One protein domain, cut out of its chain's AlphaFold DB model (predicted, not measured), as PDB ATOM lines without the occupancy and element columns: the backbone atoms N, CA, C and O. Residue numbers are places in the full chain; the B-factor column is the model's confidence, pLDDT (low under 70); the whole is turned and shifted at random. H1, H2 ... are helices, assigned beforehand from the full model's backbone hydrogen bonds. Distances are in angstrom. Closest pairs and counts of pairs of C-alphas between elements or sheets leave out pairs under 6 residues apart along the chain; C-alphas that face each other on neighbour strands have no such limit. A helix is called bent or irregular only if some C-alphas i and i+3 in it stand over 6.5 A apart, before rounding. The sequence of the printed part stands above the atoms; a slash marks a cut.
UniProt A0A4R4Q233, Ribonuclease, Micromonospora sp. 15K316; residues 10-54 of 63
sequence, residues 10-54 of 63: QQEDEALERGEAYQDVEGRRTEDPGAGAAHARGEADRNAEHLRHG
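This is residues 10 to 54 of the 63 residues of the protein "Ribonuclease" of Micromonospora sp. 15K316 (UniProt A0A4R4Q233). One long helix, H2, makes most of the length, and its far part, with the residues after it, sticks out as a free arm at residues 44 to 54. The short helix H1 lies toward the opposite end of the longest axis and does not pack on H2; between the two, the link folds back on itself in a small loop, with residues 22 to 23 paired to residues 29 to 30. The printed part has 45 residues, with two named helices in the order H1, H2 and no named strand, and its class is all helix. The whole is loose, with a radius of gyration of the C-alphas of 12.5 A and spans of 39 by 19 by 13 A.

H2, residues 33 to 52, and H1, residues 10 to 18, are apart, with no C-alpha of the one within 8 A of the other. The link from H1 to H2 is long, with 14 residues, 19 to 32. In it, residues 22 to 23 and 29 to 30 form a short antiparallel pairing. In both H1 and H2 every O i to N i+4 pair is within hydrogen-bond range.

H2 measures 28.7 A from C-alpha 33 at (20.292, -88.552, 91.964) to C-alpha 52 at (42.495, -74.631, 103.781). H1 measures 12.2 A and begins with C-alpha 10 at (10.104, -73.037, 83.207). Neither helix is bent.

The two C-alphas farthest apart, those of Gln 11 and His 53, are 39.0 A from each other. Without residues 44 to 54, which stand free, the other 34 residues span 27 by 17 by 10 A. The printed part has no cut. The mean pLDDT of the printed part of this model is 88.7, and no printed residue is under 70.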
ATOM      1  N   GLN A  10      11.054 -73.046  82.090       85.56
ATOM      2  CA  GLN A  10      10.104 -73.037  83.207       85.56
ATOM      3  C   GLN A  10       9.820 -74.455  83.716       85.56
ATOM      4  O   GLN A  10       9.652 -74.645  84.912       85.56
ATOM      5  N   GLN A  11       9.800 -75.446  82.819       84.69
ATOM      6  CA  GLN A  11       9.641 -76.852  83.204       84.69
ATOM      7  C   GLN A  11      10.873 -77.365  83.964       84.69
ATOM      8  O   GLN A  11      10.730 -78.038  84.979       84.69
ATOM      9  N   GLU A  12      12.077 -77.015  83.505       84.69
ATOM     10  CA  GLU A  12      13.332 -77.381  84.174       84.69
ATOM     11  C   GLU A  12      13.470 -76.698  85.549       84.69
ATOM     12  O   GLU A  12      13.976 -77.308  86.486       84.69
ATOM     13  N   ASP A  13      13.002 -75.455  85.696       88.38
ATOM     14  CA  ASP A  13      13.004 -74.740  86.979       88.38
ATOM     15  C   ASP A  13      11.974 -75.330  87.959       88.38
ATOM     16  O   ASP A  13      12.282 -75.517  89.133       88.38
ATOM     17  N   GLU A  14      10.789 -75.729  87.485       90.50
ATOM     18  CA  GLU A  14       9.828 -76.473  88.313       90.50
ATOM     19  C   GLU A  14      10.372 -77.827  88.772       90.50
ATOM     20  O   GLU A  14      10.115 -78.228  89.905       90.50
ATOM     21  N   ALA A  15      11.119 -78.532  87.918       88.31
ATOM     22  CA  ALA A  15      11.752 -79.790  88.294       88.31
ATOM     23  C   ALA A  15      12.777 -79.582  89.424       88.31
ATOM     24  O   ALA A  15      12.861 -80.405  90.336       88.31
ATOM     25  N   LEU A  16      13.506 -78.458  89.425       89.25
ATOM     26  CA  LEU A  16      14.380 -78.081  90.542       89.25
ATOM     27  C   LEU A  16      13.576 -77.779  91.815       89.25
ATOM     28  O   LEU A  16      13.904 -78.298  92.879       89.25
ATOM     29  N   GLU A  17      12.507 -76.983  91.719       90.44
ATOM     30  CA  GLU A  17      11.656 -76.634  92.870       90.44
ATOM     31  C   GLU A  17      10.975 -77.860  93.498       90.44
ATOM     32  O   GLU A  17      10.768 -77.911  94.712       90.44
ATOM     33  N   ARG A  18      10.647 -78.863  92.679       91.88
ATOM     34  CA  ARG A  18      10.052 -80.133  93.120       91.88
ATOM     35  C   ARG A  18      11.080 -81.149  93.615       91.88
ATOM     36  O   ARG A  18      10.683 -82.151  94.206       91.88
ATOM     37  N   GLY A  19      12.372 -80.907  93.393       88.94
ATOM     38  CA  GLY A  19      13.445 -81.855  93.703       88.94
ATOM     39  C   GLY A  19      13.515 -83.053  92.748       88.94
ATOM     40  O   GLY A  19      14.085 -84.081  93.101       88.94
ATOM     41  N   GLU A  20      12.925 -82.931  91.559       91.31
ATOM     42  CA  GLU A  20      13.003 -83.907  90.463       91.31
ATOM     43  C   GLU A  20      14.298 -83.736  89.649       91.31
ATOM     44  O   GLU A  20      14.755 -84.669  88.994       91.31
ATOM     45  N   ALA A  21      14.912 -82.553  89.731       92.25
ATOM     46  CA  ALA A  21      16.219 -82.252  89.173       92.25
ATOM     47  C   ALA A  21      17.161 -81.685  90.244       92.25
ATOM     48  O   ALA A  21      16.743 -81.094  91.242       92.25
ATOM     49  N   TYR A  22      18.455 -81.822  89.987       89.31
ATOM     50  CA  TYR A  22      19.553 -81.324  90.802       89.31
ATOM     51  C   TYR A  22      20.377 -80.340  89.978       89.31
ATOM     52  O   TYR A  22      20.595 -80.562  88.784       89.31
ATOM     53  N   GLN A  23      20.856 -79.269  90.608       91.31
ATOM     54  CA  GLN A  23      21.755 -78.298  89.992       91.31
ATOM     55  C   GLN A  23      22.970 -78.067  90.890       91.31
ATOM     56  O   GLN A  23      22.809 -77.843  92.087       91.31
ATOM     57  N   ASP A  24      24.163 -78.119  90.303       87.38
ATOM     58  CA  ASP A  24      25.415 -77.806  90.999       87.38
ATOM     59  C   ASP A  24      25.766 -76.306  90.929       87.38
ATOM     60  O   ASP A  24      25.119 -75.529  90.220       87.38
ATOM     61  N   VAL A  25      26.795 -75.879  91.665       80.56
ATOM     62  CA  VAL A  25      27.242 -74.475  91.737       80.56
ATOM     63  C   VAL A  25      27.807 -73.955  90.414       80.56
ATOM     64  O   VAL A  25      27.865 -72.745  90.210       80.56
ATOM     65  N   GLU A  26      28.205 -74.848  89.501       82.94
ATOM     66  CA  GLU A  26      28.630 -74.509  88.135       82.94
ATOM     67  C   GLU A  26      27.418 -74.359  87.188       82.94
ATOM     68  O   GLU A  26      27.570 -74.030  86.009       82.94
ATOM     69  N   GLY A  27      26.202 -74.579  87.697       86.88
ATOM     70  CA  GLY A  27      24.942 -74.456  86.975       86.88
ATOM     71  C   GLY A  27      24.558 -75.695  86.162       86.88
ATOM     72  O   GLY A  27      23.530 -75.655  85.475       86.88
ATOM     73  N   ARG A  28      25.324 -76.795  86.231       88.44
ATOM     74  CA  ARG A  28      25.013 -78.041  85.511       88.44
ATOM     75  C   ARG A  28      23.824 -78.728  86.175       88.44
ATOM     76  O   ARG A  28      23.766 -78.827  87.398       88.44
ATOM     77  N   ARG A  29      22.884 -79.208  85.357       90.69
ATOM     78  CA  ARG A  29      21.646 -79.864  85.804       90.69
ATOM     79  C   ARG A  29      21.678 -81.365  85.517       90.69
ATOM     80  O   ARG A  29      22.206 -81.778  84.487       90.69
ATOM     81  N   THR A  30      21.087 -82.162  86.400       91.75
ATOM     82  CA  THR A  30      20.890 -83.610  86.230       91.75
ATOM     83  C   THR A  30      19.591 -84.049  86.899       91.75
ATOM     84  O   THR A  30      19.242 -83.528  87.949       91.75
ATOM     85  N   GLU A  31      18.883 -85.009  86.312       93.25
ATOM     86  CA  GLU A  31      17.741 -85.691  86.951       93.25
ATOM     87  C   GLU A  31      18.191 -86.974  87.675       93.25
ATOM     88  O   GLU A  31      17.443 -87.542  88.463       93.25
ATOM     89  N   ASP A  32      19.427 -87.432  87.435       93.69
ATOM     90  CA  ASP A  32      19.995 -88.601  88.105       93.69
ATOM     91  C   ASP A  32      20.480 -88.240  89.524       93.69
ATOM     92  O   ASP A  32      21.422 -87.445  89.662       93.69
ATOM     93  N   PRO A  33      19.901 -88.839  90.584       89.50
ATOM     94  CA  PRO A  33      20.292 -88.552  91.964       89.50
ATOM     95  C   PRO A  33      21.730 -88.966  92.283       89.50
ATOM     96  O   PRO A  33      22.387 -88.332  93.110       89.50
ATOM     97  N   GLY A  34      22.237 -90.021  91.635       93.75
ATOM     98  CA  GLY A  34      23.606 -90.501  91.830       93.75
ATOM     99  C   GLY A  34      24.640 -89.491  91.335       93.75
ATOM    100  O   GLY A  34      25.580 -89.155  92.057       93.75
ATOM    101  N   ALA A  35      24.429 -88.955  90.137       91.56
ATOM    102  CA  ALA A  35      25.214 -87.879  89.558       91.56
ATOM    103  C   ALA A  35      25.105 -86.605  90.403       91.56
ATOM    104  O   ALA A  35      26.132 -86.006  90.720       91.56
ATOM    105  N   GLY A  36      23.895 -86.242  90.850       90.12
ATOM    106  CA  GLY A  36      23.687 -85.106  91.753       90.12
ATOM    107  C   GLY A  36      24.507 -85.228  93.043       90.12
ATOM    108  O   GLY A  36      25.219 -84.301  93.427       90.12
ATOM    109  N   ALA A  37      24.497 -86.406  93.673       90.19
ATOM    110  CA  ALA A  37      25.292 -86.678  94.870       90.19
ATOM    111  C   ALA A  37      26.809 -86.673  94.600       90.19
ATOM    112  O   ALA A  37      27.585 -86.193  95.430       90.19
ATOM    113  N   ALA A  38      27.247 -87.192  93.450       91.25
ATOM    114  CA  ALA A  38      28.655 -87.178  93.058       91.25
ATOM    115  C   ALA A  38      29.173 -85.746  92.844       91.25
ATOM    116  O   ALA A  38      30.280 -85.430  93.286       91.25
ATOM    117  N   HIS A  39      28.364 -84.880  92.228       89.56
ATOM    118  CA  HIS A  39      28.682 -83.463  92.054       89.56
ATOM    119  C   HIS A  39      28.794 -82.772  93.417       89.56
ATOM    120  O   HIS A  39      29.856 -82.234  93.724       89.56
ATOM    121  N   ALA A  40      27.779 -82.921  94.276       88.50
ATOM    122  CA  ALA A  40      27.763 -82.341  95.621       88.50
ATOM    123  C   ALA A  40      28.979 -82.756  96.465       88.50
ATOM    124  O   ALA A  40      29.553 -81.949  97.200       88.50
ATOM    125  N   ARG A  41      29.411 -84.016  96.347       89.94
ATOM    126  CA  ARG A  41      30.613 -84.502  97.029       89.94
ATOM    127  C   ARG A  41      31.882 -83.837  96.500       89.94
ATOM    128  O   ARG A  41      32.692 -83.379  97.298       89.94
ATOM    129  N   GLY A  42      32.037 -83.758  95.179       87.50
ATOM    130  CA  GLY A  42      33.180 -83.078  94.570       87.50
ATOM    131  C   GLY A  42      33.235 -81.590  94.923       87.50
ATOM    132  O   GLY A  42      34.314 -81.043  95.132       87.50
ATOM    133  N   GLU A  43      32.082 -80.934  95.044       88.12
ATOM    134  CA  GLU A  43      31.982 -79.544  95.498       88.12
ATOM    135  C   GLU A  43      32.404 -79.383  96.957       88.12
ATOM    136  O   GLU A  43      33.137 -78.449  97.283       88.12
ATOM    137  N   ALA A  44      31.992 -80.305  97.829       88.19
ATOM    138  CA  ALA A  44      32.421 -80.310  99.222       88.19
ATOM    139  C   ALA A  44      33.944 -80.480  99.353       88.19
ATOM    140  O   ALA A  44      34.557 -79.784 100.163       88.19
ATOM    141  N   ASP A  45      34.554 -81.343  98.534       90.00
ATOM    142  CA  ASP A  45      36.008 -81.543  98.514       90.00
ATOM    143  C   ASP A  45      36.743 -80.262  98.077       90.00
ATOM    144  O   ASP A  45      37.630 -79.795  98.793       90.00
ATOM    145  N   ARG A  46      36.314 -79.622  96.978       86.12
ATOM    146  CA  ARG A  46      36.886 -78.338  96.523       86.12
ATOM    147  C   ARG A  46      36.717 -77.235  97.565       86.12
ATOM    148  O   ARG A  46      37.640 -76.469  97.821       86.12
ATOM    149  N   ASN A  47      35.550 -77.161  98.203       86.19
ATOM    150  CA  ASN A  47      35.304 -76.185  99.261       86.19
ATOM    151  C   ASN A  47      36.220 -76.434 100.470       86.19
ATOM    152  O   ASN A  47      36.742 -75.494 101.061       86.19
ATOM    153  N   ALA A  48      36.477 -77.697 100.819       88.31
ATOM    154  CA  ALA A  48      37.436 -78.029 101.865       88.31
ATOM    155  C   ALA A  48      38.868 -77.598 101.501       88.31
ATOM    156  O   ALA A  48      39.610 -77.186 102.393       88.31
ATOM    157  N   GLU A  49      39.261 -77.665 100.227       88.31
ATOM    158  CA  GLU A  49      40.540 -77.127  99.746       88.31
ATOM    159  C   GLU A  49      40.583 -75.597  99.848       88.31
ATOM    160  O   GLU A  49      41.496 -75.065 100.477       88.31
ATOM    161  N   HIS A  50      39.561 -74.897  99.352       85.94
ATOM    162  CA  HIS A  50      39.440 -73.437  99.457       85.94
ATOM    163  C   HIS A  50      39.544 -72.954 100.912       85.94
ATOM    164  O   HIS A  50      40.333 -72.066 101.245       85.94
ATOM    165  N   LEU A  51      38.837 -73.614 101.832       86.38
ATOM    166  CA  LEU A  51      38.903 -73.288 103.258       86.38
ATOM    167  C   LEU A  51      40.312 -73.471 103.843       86.38
ATOM    168  O   LEU A  51      40.722 -72.684 104.695       86.38
ATOM    169  N   ARG A  52      41.083 -74.466 103.380       88.25
ATOM    170  CA  ARG A  52      42.495 -74.631 103.781       88.25
ATOM    171  C   ARG A  52      43.381 -73.501 103.260       88.25
ATOM    172  O   ARG A  52      44.372 -73.178 103.910       88.25
ATOM    173  N   HIS A  53      43.020 -72.900 102.130       86.62
ATOM    174  CA  HIS A  53      43.684 -71.726 101.564       86.62
ATOM    175  C   HIS A  53      43.202 -70.396 102.171       86.62
ATOM    176  O   HIS A  53      43.758 -69.346 101.852       86.62
ATOM    177  N   GLY A  54      42.236 -70.429 103.097       87.00
ATOM    178  CA  GLY A  54      41.664 -69.233 103.722       87.00
ATOM    179  C   GLY A  54      40.624 -68.519 102.851       87.00
ATOM    180  O   GLY A  54      40.258 -67.382 103.141       87.00
TER     181      GLY A  54